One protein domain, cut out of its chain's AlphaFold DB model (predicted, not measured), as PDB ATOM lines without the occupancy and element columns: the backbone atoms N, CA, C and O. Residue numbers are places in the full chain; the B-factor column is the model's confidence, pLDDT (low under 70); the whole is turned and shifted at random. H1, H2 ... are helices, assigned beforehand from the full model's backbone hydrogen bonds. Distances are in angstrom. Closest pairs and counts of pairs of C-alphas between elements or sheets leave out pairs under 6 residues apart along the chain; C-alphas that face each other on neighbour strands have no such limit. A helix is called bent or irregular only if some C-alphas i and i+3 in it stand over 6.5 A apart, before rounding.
ATOM      1  N   ALA A  10      17.874 -28.690  24.454       94.75
ATOM      2  CA  ALA A  10      17.637 -28.250  23.084       94.75
ATOM      3  C   ALA A  10      18.292 -29.229  22.102       94.75
ATOM      4  O   ALA A  10      17.638 -29.671  21.158       94.75
ATOM      5  N   THR A  11      19.523 -29.665  22.381       92.94
ATOM      6  CA  THR A  11      20.216 -30.681  21.577       92.94
ATOM      7  C   THR A  11      19.458 -32.013  21.562       92.94
ATOM      8  O   THR A  11      19.219 -32.571  20.488       92.94
ATOM      9  N   LYS A  12      18.971 -32.491  22.720       92.62
ATOM     10  CA  LYS A  12      18.143 -33.713  22.804       92.62
ATOM     11  C   LYS A  12      16.871 -33.642  21.946       92.62
ATOM     12  O   LYS A  12      16.433 -34.659  21.412       92.62
ATOM     13  N   LYS A  13      16.274 -32.454  21.803       95.62
ATOM     14  CA  LYS A  13      15.044 -32.230  21.023       95.62
ATOM     15  C   LYS A  13      15.267 -32.156  19.510       95.62
ATOM     16  O   LYS A  13      14.283 -32.088  18.772       95.62
ATOM     17  N   GLY A  14      16.505 -32.164  19.015       95.56
ATOM     18  CA  GLY A  14      16.782 -32.070  17.580       95.56
ATOM     19  C   GLY A  14      16.202 -30.791  16.963       95.56
ATOM     20  O   GLY A  14      16.420 -29.689  17.468       95.56
ATOM     21  N   ARG A  15      15.424 -30.914  15.879       97.56
ATOM     22  CA  ARG A  15      14.807 -29.766  15.187       97.56
ATOM     23  C   ARG A  15      13.902 -28.932  16.101       97.56
ATOM     24  O   ARG A  15      13.834 -27.716  15.922       97.56
ATOM     25  N   GLY A  16      13.242 -29.540  17.085       97.56
ATOM     26  CA  GLY A  16      12.409 -28.832  18.063       97.56
ATOM     27  C   GLY A  16      13.208 -27.875  18.946       97.56
ATOM     28  O   GLY A  16      12.748 -26.772  19.230       97.56
ATOM     29  N   GLY A  17      14.449 -28.233  19.291       97.19
ATOM     30  CA  GLY A  17      15.349 -27.357  20.044       97.19
ATOM     31  C   GLY A  17      15.772 -26.114  19.259       97.19
ATOM     32  O   GLY A  17      15.927 -25.049  19.845       97.19
ATOM     33  N   PHE A  18      15.903 -26.234  17.934       97.19
ATOM     34  CA  PHE A  18      16.221 -25.110  17.045       97.19
ATOM     35  C   PHE A  18      15.002 -24.233  16.725       97.19
ATOM     36  O   PHE A  18      15.101 -23.010  16.701       97.19
ATOM     37  N   THR A  19      13.848 -24.846  16.456       98.12
ATOM     38  CA  THR A  19      12.639 -24.131  16.001       98.12
ATOM     39  C   THR A  19      11.782 -23.587  17.142       98.12
ATOM     40  O   THR A  19      10.986 -22.678  16.922       98.12
ATOM     41  N   GLY A  20      11.883 -24.165  18.343       97.19
ATOM     42  CA  GLY A  20      10.976 -23.885  19.457       97.19
ATOM     43  C   GLY A  20       9.557 -24.438  19.268       97.19
ATOM     44  O   GLY A  20       8.702 -24.217  20.124       97.19
ATOM     45  N   ASN A  21       9.288 -25.155  18.173       97.88
ATOM     46  CA  ASN A  21       7.992 -25.757  17.892       97.88
ATOM     47  C   ASN A  21       7.937 -27.188  18.464       97.88
ATOM     48  O   ASN A  21       8.686 -28.046  17.991       97.88
ATOM     49  N   PRO A  22       7.031 -27.501  19.410       96.44
ATOM     50  CA  PRO A  22       6.905 -28.850  19.965       96.44
ATOM     51  C   PRO A  22       6.589 -29.926  18.920       96.44
ATOM     52  O   PRO A  22       6.895 -31.101  19.123       96.44
ATOM     53  N   GLU A  23       5.999 -29.562  17.779       96.25
ATOM     54  CA  GLU A  23       5.769 -30.500  16.676       96.25
ATOM     55  C   GLU A  23       7.055 -30.933  15.972       96.25
ATOM     56  O   GLU A  23       7.042 -31.919  15.239       96.25
ATOM     57  N   ASP A  24       8.171 -30.255  16.221       97.06
ATOM     58  CA  ASP A  24       9.485 -30.590  15.684       97.06
ATOM     59  C   ASP A  24      10.394 -31.333  16.673       97.06
ATOM     60  O   ASP A  24      11.483 -31.764  16.283       97.06
ATOM     61  N   ASP A  25       9.946 -31.530  17.917       97.19
ATOM     62  CA  ASP A  25      10.692 -32.268  18.938       97.19
ATOM     63  C   ASP A  25      11.042 -33.690  18.460       97.19
ATOM     64  O   ASP A  25      10.207 -34.414  17.912       97.19
ATOM     65  N   TYR A  26      12.302 -34.070  18.686       96.25
ATOM     66  CA  TYR A  26      12.923 -35.358  18.344       96.25
ATOM     67  C   TYR A  26      12.977 -35.683  16.847       96.25
ATOM     68  O   TYR A  26      13.298 -36.807  16.457       96.25
ATOM     69  N   LYS A  27      12.714 -34.699  15.979       96.00
ATOM     70  CA  LYS A  27      12.954 -34.833  14.543       96.00
ATOM     71  C   LYS A  27      14.392 -34.462  14.233       96.00
ATOM     72  O   LYS A  27      14.859 -33.376  14.573       96.00
ATOM     73  N   PHE A  28      15.073 -35.342  13.519       95.88
ATOM     74  CA  PHE A  28      16.438 -35.125  13.068       95.88
ATOM     75  C   PHE A  28      16.518 -35.198  11.547       95.88
ATOM     76  O   PHE A  28      15.632 -35.735  10.878       95.88
ATOM     77  N   LYS A  29      17.589 -34.633  10.989       96.19
ATOM     78  CA  LYS A  29      17.873 -34.738   9.559       96.19
ATOM     79  C   LYS A  29      18.145 -36.199   9.211       96.19
ATOM     80  O   LYS A  29      19.072 -36.779   9.768       96.19
ATOM     81  N   THR A  30      17.412 -36.748   8.244       95.62
ATOM     82  CA  THR A  30      17.718 -38.066   7.678       95.62
ATOM     83  C   THR A  30      19.157 -38.065   7.145       95.62
ATOM     84  O   THR A  30      19.487 -37.231   6.291       95.62
ATOM     85  N   PRO A  31      20.048 -38.918   7.678       94.31
ATOM     86  CA  PRO A  31      21.412 -39.003   7.189       94.31
ATOM     87  C   PRO A  31      21.448 -39.673   5.813       94.31
ATOM     88  O   PRO A  31      20.531 -40.383   5.404       94.31
ATOM     89  N   GLN A  32      22.532 -39.408   5.101       95.44
ATOM     90  CA  GLN A  32      22.893 -40.106   3.875       95.44
ATOM     91  C   GLN A  32      23.388 -41.534   4.214       95.44
ATOM     92  O   GLN A  32      23.795 -41.764   5.353       95.44
ATOM     93  N   LEU A  33      23.351 -42.472   3.256       97.06
ATOM     94  CA  LEU A  33      23.734 -43.883   3.471       97.06
ATOM     95  C   LEU A  33      25.031 -44.335   2.768       97.06
ATOM     96  O   LEU A  33      25.461 -45.469   2.944       97.06
ATOM     97  N   TYR A  34      25.646 -43.469   1.973       96.56
ATOM     98  CA  TYR A  34      26.948 -43.681   1.353       96.56
ATOM     99  C   TYR A  34      28.095 -43.640   2.369       96.56
ATOM    100  O   TYR A  34      28.095 -42.849   3.316       96.56
ATOM    101  N   ASN A  35      29.116 -44.462   2.123       95.62
ATOM    102  CA  ASN A  35      30.372 -44.486   2.883       95.62
ATOM    103  C   ASN A  35      30.209 -44.684   4.395       95.62
ATOM    104  O   ASN A  35      31.039 -44.236   5.180       95.62
ATOM    105  N   LEU A  36      29.141 -45.365   4.815       96.06
ATOM    106  CA  LEU A  36      28.905 -45.631   6.231       96.06
ATOM    107  C   LEU A  36      29.870 -46.671   6.811       96.06
ATOM    108  O   LEU A  36      30.110 -46.643   8.006       96.06
ATOM    109  N   LYS A  37      30.471 -47.523   5.974       93.56
ATOM    110  CA  LYS A  37      31.419 -48.571   6.384       93.56
ATOM    111  C   LYS A  37      32.604 -48.071   7.224       93.56
ATOM    112  O   LYS A  37      33.063 -48.801   8.091       93.56
ATOM    113  N   ASP A  38      33.075 -46.846   6.982       92.25
ATOM    114  CA  ASP A  38      34.239 -46.274   7.680       92.25
ATOM    115  C   ASP A  38      33.853 -45.532   8.981       92.25
ATOM    116  O   ASP A  38      34.691 -44.894   9.621       92.25
ATOM    117  N   VAL A  39      32.574 -45.580   9.376       92.75
ATOM    118  CA  VAL A  39      32.045 -44.922  10.576       92.75
ATOM    119  C   VAL A  39      32.004 -45.907  11.747       92.75
ATOM    120  O   VAL A  39      31.496 -47.018  11.624       92.75
ATOM    121  N   ASN A  40      32.491 -45.474  12.915       93.12
ATOM    122  CA  ASN A  40      32.553 -46.318  14.118       93.12
ATOM    123  C   ASN A  40      31.293 -46.255  14.999       93.12
ATOM    124  O   ASN A  40      31.088 -47.138  15.822       93.12
ATOM    125  N   PHE A  41      30.471 -45.206  14.868       95.88
ATOM    126  CA  PHE A  41      29.290 -44.994  15.710       95.88
ATOM    127  C   PHE A  41      28.113 -44.447  14.902       95.88
ATOM    128  O   PHE A  41      28.281 -43.537  14.086       95.88
ATOM    129  N   TYR A  42      26.909 -44.950  15.167       96.06
ATOM    130  CA  TYR A  42      25.700 -44.616  14.416       96.06
ATOM    131  C   TYR A  42      24.565 -44.112  15.309       96.06
ATOM    132  O   TYR A  42      24.566 -44.245  16.532       96.06
ATOM    133  N   GLY A  43      23.557 -43.522  14.661       93.12
ATOM    134  CA  GLY A  43      22.456 -42.844  15.337       93.12
ATOM    135  C   GLY A  43      22.851 -41.456  15.846       93.12
ATOM    136  O   GLY A  43      24.024 -41.112  15.966       93.12
ATOM    137  N   HIS A  44      21.857 -40.620  16.145       91.50
ATOM    138  CA  HIS A  44      22.118 -39.259  16.634       91.50
ATOM    139  C   HIS A  44      22.745 -39.230  18.033       91.50
ATOM    140  O   HIS A  44      23.395 -38.248  18.375       91.50
ATOM    141  N   GLY A  45      22.552 -40.293  18.820       89.69
ATOM    142  CA  GLY A  45      23.164 -40.470  20.135       89.69
ATOM    143  C   GLY A  45      24.490 -41.234  20.124       89.69
ATOM    144  O   GLY A  45      25.018 -41.464  21.205       89.69
ATOM    145  N   ALA A  46      25.007 -41.628  18.949       92.75
ATOM    146  CA  ALA A  46      26.205 -42.468  18.817       92.75
ATOM    147  C   ALA A  46      26.139 -43.765  19.656       92.75
ATOM    148  O   ALA A  46      27.129 -44.175  20.254       92.75
ATOM    149  N   SER A  47      24.954 -44.374  19.738       93.50
ATOM    150  CA  SER A  47      24.656 -45.508  20.621       93.50
ATOM    151  C   SER A  47      24.782 -46.882  19.966       93.50
ATOM    152  O   SER A  47      24.736 -47.889  20.665       93.50
ATOM    153  N   PHE A  48      24.950 -46.925  18.644       96.94
ATOM    154  CA  PHE A  48      25.162 -48.159  17.891       96.94
ATOM    155  C   PHE A  48      26.591 -48.209  17.360       96.94
ATOM    156  O   PHE A  48      27.099 -47.194  16.878       96.94
ATOM    157  N   GLU A  49      27.200 -49.387  17.372       96.88
ATOM    158  CA  GLU A  49      28.588 -49.609  16.939       96.88
ATOM    159  C   GLU A  49      28.668 -50.276  15.556       96.88
ATOM    160  O   GLU A  49      29.733 -50.349  14.947       96.88
ATOM    161  N   SER A  50      27.533 -50.727  15.010       97.50
ATOM    162  CA  SER A  50      27.479 -51.369  13.693       97.50
ATOM    163  C   SER A  50      26.235 -50.999  12.882       97.50
ATOM    164  O   SER A  50      25.177 -50.657  13.415       97.50
ATOM    165  N   LEU A  51      26.332 -51.130  11.554       97.69
ATOM    166  CA  LEU A  51      25.172 -50.997  10.666       97.69
ATOM    167  C   LEU A  51      24.130 -52.088  10.912       97.69
ATOM    168  O   LEU A  51      22.936 -51.822  10.766       97.69
ATOM    169  N   ARG A  52      24.559 -53.289  11.318       98.31
ATOM    170  CA  ARG A  52      23.651 -54.379  11.684       98.31
ATOM    171  C   ARG A  52      22.745 -53.986  12.847       98.31
ATOM    172  O   ARG A  52      21.534 -54.115  12.708       98.31
ATOM    173  N   GLU A  53      23.290 -53.410  13.916       98.19
ATOM    174  CA  GLU A  53      22.487 -52.922  15.047       98.19
ATOM    175  C   GLU A  53      21.463 -51.863  14.621       98.19
ATOM    176  O   GLU A  53      20.310 -51.896  15.050       98.19
ATOM    177  N   VAL A  54      21.840 -50.949  13.719       97.75
ATOM    178  CA  VAL A  54      20.909 -49.945  13.182       97.75
ATOM    179  C   VAL A  54      19.784 -50.606  12.381       97.75
ATOM    180  O   VAL A  54      18.620 -50.221  12.525       97.75
ATOM    181  N   VAL A  55      20.104 -51.587  11.531       98.38
ATOM    182  CA  VAL A  55      19.106 -52.322  10.737       98.38
ATOM    183  C   VAL A  55      18.174 -53.116  11.651       98.38
ATOM    184  O   VAL A  55      16.958 -53.042  11.480       98.38
ATOM    185  N   GLU A  56      18.707 -53.808  12.655       98.56
ATOM    186  CA  GLU A  56      17.930 -54.550  13.651       98.56
ATOM    187  C   GLU A  56      17.036 -53.624  14.484       98.56
ATOM    188  O   GLU A  56      15.853 -53.911  14.663       98.56
ATOM    189  N   TYR A  57      17.540 -52.463  14.911       98.19
ATOM    190  CA  TYR A  57      16.752 -51.436  15.598       98.19
ATOM    191  C   TYR A  57      15.550 -50.984  14.759       98.19
ATOM    192  O   TYR A  57      14.422 -50.892  15.256       98.19
ATOM    193  N   LYS A  58      15.764 -50.739  13.459       97.69
ATOM    194  CA  LYS A  58      14.682 -50.382  12.529       97.69
ATOM    195  C   LYS A  58      13.731 -51.546  12.258       97.69
ATOM    196  O   LYS A  58      12.532 -51.304  12.157       97.69
ATOM    197  N   ASN A  59      14.236 -52.774  12.175       98.62
ATOM    198  CA  ASN A  59      13.435 -53.977  11.959       98.62
ATOM    199  C   ASN A  59      12.529 -54.299  13.156       98.62
ATOM    200  O   ASN A  59      11.362 -54.627  12.959       98.62
ATOM    201  N   ASN A  60      13.057 -54.184  14.376       98.19
ATOM    202  CA  ASN A  60      12.349 -54.495  15.620       98.19
ATOM    203  C   ASN A  60      11.372 -53.387  16.031       98.19
ATOM    204  O   ASN A  60      10.380 -53.660  16.703       98.19
ATOM    205  N   ALA A  61      11.651 -52.145  15.628       97.56
ATOM    206  CA  ALA A  61      10.851 -50.963  15.942       97.56
ATOM    207  C   ALA A  61      10.609 -50.737  17.450       97.56
ATOM    208  O   ALA A  61       9.552 -50.261  17.867       97.56
ATOM    209  N   LEU A  62      11.604 -51.070  18.278       96.69
ATOM    210  CA  LEU A  62      11.582 -50.835  19.721       96.69
ATOM    211  C   LEU A  62      12.318 -49.528  20.036       96.69
ATOM    212  O   LEU A  62      13.495 -49.435  19.700       96.69
ATOM    213  N   PRO A  63      11.674 -48.517  20.649       95.69
ATOM    214  CA  PRO A  63      12.333 -47.255  20.973       95.69
ATOM    215  C   PRO A  63      13.493 -47.459  21.948       95.69
ATOM    216  O   PRO A  63      13.320 -48.065  23.002       95.69
ATOM    217  N   GLU A  64      14.657 -46.910  21.612       93.88
ATOM    218  CA  GLU A  64      15.847 -46.978  22.464       93.88
ATOM    219  C   GLU A  64      15.770 -45.959  23.614       93.88
ATOM    220  O   GLU A  64      15.995 -46.286  24.778       93.88
ATOM    221  N   ASN A  65      15.406 -44.712  23.297       91.81
ATOM    222  CA  ASN A  65      15.282 -43.647  24.282       91.81
ATOM    223  C   ASN A  65      13.846 -43.560  24.821       91.81
ATOM    224  O   ASN A  65      12.957 -43.015  24.164       91.81
ATOM    225  N   LEU A  66      13.648 -44.039  26.049       92.00
ATOM    226  CA  LEU A  66      12.358 -44.020  26.746       92.00
ATOM    227  C   LEU A  66      11.884 -42.607  27.142       92.00
ATOM    228  O   LEU A  66      10.714 -42.440  27.478       92.00
ATOM    229  N   GLU A  67      12.751 -41.586  27.091       90.69
ATOM    230  CA  GLU A  67      12.353 -40.183  27.291       90.69
ATOM    231  C   GLU A  67      11.556 -39.632  26.095       90.69
ATOM    232  O   GLU A  67      10.894 -38.602  26.231       90.69
ATOM    233  N   VAL A  68      11.611 -40.286  24.925       94.25
ATOM    234  CA  VAL A  68      10.877 -39.859  23.725       94.25
ATOM    235  C   VAL A  68       9.434 -40.367  23.801       94.25
ATOM    236  O   VAL A  68       9.208 -41.579  23.785       94.25
ATOM    237  N   PRO A  69       8.428 -39.474  23.831       94.88
ATOM    238  CA  PRO A  69       7.029 -39.884  23.843       94.88
ATOM    239  C   PRO A  69       6.663 -40.702  22.599       94.88
ATOM    240  O   PRO A  69       7.048 -40.359  21.480       94.88
ATOM    241  N   SER A  70       5.853 -41.749  22.765       94.31
ATOM    242  CA  SER A  70       5.453 -42.637  21.660       94.31
ATOM    243  C   SER A  70       4.740 -41.906  20.517       94.31
ATOM    244  O   SER A  70       4.910 -42.267  19.357       94.31
ATOM    245  N   ASN A  71       4.006 -40.829  20.813       95.00
ATOM    246  CA  ASN A  71       3.354 -39.981  19.809       95.00
ATOM    247  C   ASN A  71       4.323 -39.088  19.006       95.00
ATOM    248  O   ASN A  71       3.884 -38.414  18.076       95.00
ATOM    249  N   LYS A  72       5.613 -39.052  19.362       96.00
ATOM    250  CA  LYS A  72       6.677 -38.384  18.593       96.00
ATOM    251  C   LYS A  72       7.465 -39.356  17.713       96.00
ATOM    252  O   LYS A  72       8.272 -38.914  16.897       96.00
ATOM    253  N   LEU A  73       7.214 -40.661  17.828       95.69
ATOM    254  CA  LEU A  73       7.779 -41.652  16.919       95.69
ATOM    255  C   LEU A  73       7.122 -41.549  15.541       95.69
ATOM    256  O   LEU A  73       5.947 -41.211  15.402       95.69
ATOM    257  N   SER A  74       7.899 -41.852  14.504       94.75
ATOM    258  CA  SER A  74       7.380 -41.886  13.138       94.75
ATOM    259  C   SER A  74       6.309 -42.975  13.002       94.75
ATOM    260  O   SER A  74       6.546 -44.092  13.462       94.75
ATOM    261  N   PRO A  75       5.198 -42.730  12.284       95.50
ATOM    262  CA  PRO A  75       4.225 -43.778  11.967       95.50
ATOM    263  C   PRO A  75       4.810 -44.905  11.097       95.50
ATOM    264  O   PRO A  75       4.197 -45.958  10.975       95.50
ATOM    265  N   LEU A  76       5.990 -44.696  10.497       95.69
ATOM    266  CA  LEU A  76       6.729 -45.716   9.745       95.69
ATOM    267  C   LEU A  76       7.633 -46.589  10.632       95.69
ATOM    268  O   LEU A  76       8.236 -47.537  10.138       95.69
ATOM    269  N   PHE A  77       7.797 -46.251  11.915       96.94
ATOM    270  CA  PHE A  77       8.609 -47.030  12.846       96.94
ATOM    271  C   PHE A  77       7.777 -48.185  13.405       96.94
ATOM    272  O   PHE A  77       7.238 -48.124  14.506       96.94
ATOM    273  N   THR A  78       7.629 -49.217  12.582       97.62
ATOM    274  CA  THR A  78       6.818 -50.410  12.845       97.62
ATOM    275  C   THR A  78       7.617 -51.665  12.506       97.62
ATOM    276  O   THR A  78       8.426 -51.593  11.577       97.62
ATOM    277  N   PRO A  79       7.390 -52.810  13.181       98.25
ATOM    278  CA  PRO A  79       8.171 -54.014  12.931       98.25
ATOM    279  C   PRO A  79       8.104 -54.454  11.468       98.25
ATOM    280  O   PRO A  79       7.016 -54.588  10.904       98.25
ATOM    281  N   LEU A  80       9.267 -54.689  10.859       98.12
ATOM    282  CA  LEU A  80       9.360 -55.085   9.449       98.12
ATOM    283  C   LEU A  80       9.339 -56.608   9.271       98.12
ATOM    284  O   LEU A  80       9.044 -57.088   8.178       98.12
ATOM    285  N   ASN A  81       9.587 -57.361  10.350       98.19
ATOM    286  CA  ASN A  81       9.615 -58.828  10.380       98.19
ATOM    287  C   ASN A  81      10.578 -59.435   9.345       98.19
ATOM    288  O   ASN A  81      10.281 -60.461   8.731       98.19
ATOM    289  N   LEU A  82      11.724 -58.785   9.140       98.62
ATOM    290  CA  LEU A  82      12.798 -59.321   8.314       98.62
ATOM    291  C   LEU A  82      13.430 -60.528   9.006       98.62
ATOM    292  O   LEU A  82      13.618 -60.525  10.223       98.62
ATOM    293  N   ASN A  83      13.772 -61.542   8.217       98.62
ATOM    294  CA  ASN A  83      14.601 -62.651   8.680       98.62
ATOM    295  C   ASN A  83      16.098 -62.299   8.609       98.62
ATOM    296  O   ASN A  83      16.479 -61.301   7.994       98.62
ATOM    297  N   GLU A  84      16.942 -63.144   9.206       98.56
ATOM    298  CA  GLU A  84      18.395 -62.924   9.250       98.56
ATOM    299  C   GLU A  84      19.015 -62.742   7.862       98.56
ATOM    300  O   GLU A  84      19.725 -61.766   7.646       98.56
ATOM    301  N   ASP A  85      18.657 -63.581   6.887       98.75
ATOM    302  CA  ASP A  85      19.153 -63.463   5.510       98.75
ATOM    303  C   ASP A  85      18.824 -62.104   4.868       98.75
ATOM    304  O   ASP A  85      19.582 -61.588   4.044       98.75
ATOM    305  N   GLN A  86      17.650 -61.540   5.164       98.81
ATOM    306  CA  GLN A  86      17.246 -60.228   4.661       98.81
ATOM    307  C   GLN A  86      18.019 -59.107   5.358       98.81
ATOM    308  O   GLN A  86      18.426 -58.158   4.686       98.81
ATOM    309  N   ILE A  87      18.247 -59.227   6.668       98.81
ATOM    310  CA  ILE A  87      19.071 -58.288   7.435       98.81
ATOM    311  C   ILE A  87      20.512 -58.317   6.911       98.81
ATOM    312  O   ILE A  87      21.043 -57.263   6.567       98.81
ATOM    313  N   ASP A  88      21.100 -59.501   6.726       98.81
ATOM    314  CA  ASP A  88      22.440 -59.683   6.155       98.81
ATOM    315  C   ASP A  88      22.581 -59.012   4.788       98.81
ATOM    316  O   ASP A  88      23.547 -58.294   4.529       98.81
ATOM    317  N   LYS A  89      21.594 -59.193   3.905       98.81
ATOM    318  CA  LYS A  89      21.603 -58.571   2.571       98.81
ATOM    319  C   LYS A  89      21.521 -57.048   2.638       98.81
ATOM    320  O   LYS A  89      22.171 -56.381   1.832       98.81
ATOM    321  N   LEU A  90      20.745 -56.494   3.570       98.75
ATOM    322  CA  LEU A  90      20.676 -55.045   3.776       98.75
ATOM    323  C   LEU A  90      21.998 -54.495   4.308       98.75
ATOM    324  O   LEU A  90      22.486 -53.498   3.780       98.75
ATOM    325  N   VAL A  91      22.599 -55.157   5.297       98.56
ATOM    326  CA  VAL A  91      23.905 -54.768   5.847       98.56
ATOM    327  C   VAL A  91      24.974 -54.814   4.755       98.56
ATOM    328  O   VAL A  91      25.658 -53.819   4.536       98.56
ATOM    329  N   LEU A  92      25.036 -55.899   3.974       98.50
ATOM    330  CA  LEU A  92      25.980 -56.036   2.861       98.50
ATOM    331  C   LEU A  92      25.831 -54.910   1.828       98.50
ATOM    332  O   LEU A  92      26.830 -54.388   1.327       98.50
ATOM    333  N   PHE A  93      24.589 -54.544   1.498       98.69
ATOM    334  CA  PHE A  93      24.296 -53.443   0.584       98.69
ATOM    335  C   PHE A  93      24.788 -52.100   1.142       98.69
ATOM    336  O   PHE A  93      25.489 -51.374   0.438       98.69
ATOM    337  N   LEU A  94      24.471 -51.794   2.403       98.31
ATOM    338  CA  LEU A  94      24.881 -50.550   3.062       98.31
ATOM    339  C   LEU A  94      26.406 -50.435   3.182       98.31
ATOM    340  O   LEU A  94      26.960 -49.364   2.950       98.31
ATOM    341  N   GLU A  95      27.084 -51.531   3.508       97.50
ATOM    342  CA  GLU A  95      28.532 -51.539   3.708       97.50
ATOM    343  C   GLU A  95      29.318 -51.500   2.402       97.50
ATOM    344  O   GLU A  95      30.361 -50.858   2.350       97.50
ATOM    345  N   ASN A  96      28.868 -52.199   1.357       97.44
ATOM    346  CA  ASN A  96      29.713 -52.432   0.182       97.44
ATOM    347  C   ASN A  96      29.151 -51.835  -1.104       97.44
ATOM    348  O   ASN A  96      29.916 -51.306  -1.906       97.44
ATOM    349  N   ALA A  97      27.837 -51.893  -1.324       98.00
ATOM    350  CA  ALA A  97      27.252 -51.362  -2.556       98.00
ATOM    351  C   ALA A  97      27.151 -49.827  -2.547       98.00
ATOM    352  O   ALA A  97      27.111 -49.213  -3.611       98.00
ATOM    353  N   LEU A  98      27.124 -49.213  -1.358       97.56
ATOM    354  CA  LEU A  98      27.103 -47.759  -1.168       97.56
ATOM    355  C   LEU A  98      28.474 -47.173  -0.784       97.56
ATOM    356  O   LEU A  98      28.551 -46.040  -0.304       97.56
ATOM    357  N   TYR A  99      29.551 -47.931  -0.980       97.38
ATOM    358  CA  TYR A  99      30.909 -47.525  -0.633       97.38
ATOM    359  C   TYR A  99      31.679 -47.030  -1.863       97.38
ATOM    360  O   TYR A  99      31.814 -47.757  -2.847       97.38
ATOM    361  N   ASP A 100      32.210 -45.809  -1.802       95.19
ATOM    362  CA  ASP A 100      33.233 -45.316  -2.724       95.19
ATOM    363  C   ASP A 100      34.615 -45.513  -2.081       95.19
ATOM    364  O   ASP A 100      34.984 -44.756  -1.179       95.19
ATOM    365  N   PRO A 101      35.416 -46.487  -2.550       94.44
ATOM    366  CA  PRO A 101      36.747 -46.740  -2.006       94.44
ATOM    367  C   PRO A 101      37.771 -45.656  -2.369       94.44
ATOM    368  O   PRO A 101      38.918 -45.742  -1.940       94.44
ATOM    369  N   ASN A 102      37.411 -44.661  -3.189       94.31
ATOM    370  CA  ASN A 102      38.314 -43.590  -3.593       94.31
ATOM    371  C   ASN A 102      37.686 -42.204  -3.381       94.31
ATOM    372  O   ASN A 102      37.307 -41.515  -4.330       94.31
ATOM    373  N   LEU A 103      37.657 -41.772  -2.117       89.69
ATOM    374  CA  LEU A 103      37.214 -40.425  -1.732       89.69
ATOM    375  C   LEU A 103      38.178 -39.316  -2.182       89.69
ATOM    376  O   LEU A 103      37.797 -38.148  -2.220       89.69
ATOM    377  N   TYR A 104      39.404 -39.678  -2.567       89.38
ATOM    378  CA  TYR A 104      40.443 -38.742  -2.999       89.38
ATOM    379  C   TYR A 104      40.441 -38.478  -4.510       89.38
ATOM    380  O   TYR A 104      41.227 -37.666  -4.982       89.38
TER     381      TYR A 104
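AT A GLANCE: This is residues 10 to 104 of the 131 residues of the protein "Cytochrome-c peroxidase" of Flavobacteriaceae bacterium (UniProt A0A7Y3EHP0). This is a flat domain with little regular structure: H3, the longest helix, packs with H2 as a helical hairpin at one end, and the small H1 is far off at the other. Two long stretches with no named element join these ends: residues 20 to 50 lead from H1 to H2, and residues 61 to 83 swing out from H2 towards H1's end and come back to H3. The printed part has 95 residues, 29 of them in three named helices, in the order H1, H2, H3, with no named strand; the class is all helix. It is only just loose, close to compact, with a radius of gyration of the C-alphas of 15.1 A and spans of 40 by 37 by 18 A.

HOW THE PARTS SIT: H3, residues 84 to 97, touches H2, residues 51 to 60, closest at the C-alphas of Val 91 and Arg 52, 5.9 A apart. Their lines stand at a steep tilt of 42 degrees, opposite ways. H1, residues 15 to 19, is apart from both. In H1, H2 and H3 every O i to N i+4 pair is within hydrogen-bond range.

IN THESE COORDINATES: H3 is 18.7 A long, from C-alpha 84 at (18.395, -62.924, 9.250) to C-alpha 97 at (27.252, -51.362, -2.556). It is neither bent nor irregular, but only just: C-alphas 94 and 97 are 6.2 A apart. H2 is 14.2 A long and H1 6.1 A, beginning at (14.807, -29.766, 15.187).

THE WHOLE: The C-alphas farthest apart, of Asn 71 and Tyr 104, are 43.6 A apart. Both links are long, the printed part has no cut, and no printed residue is under 70 in pLDDT.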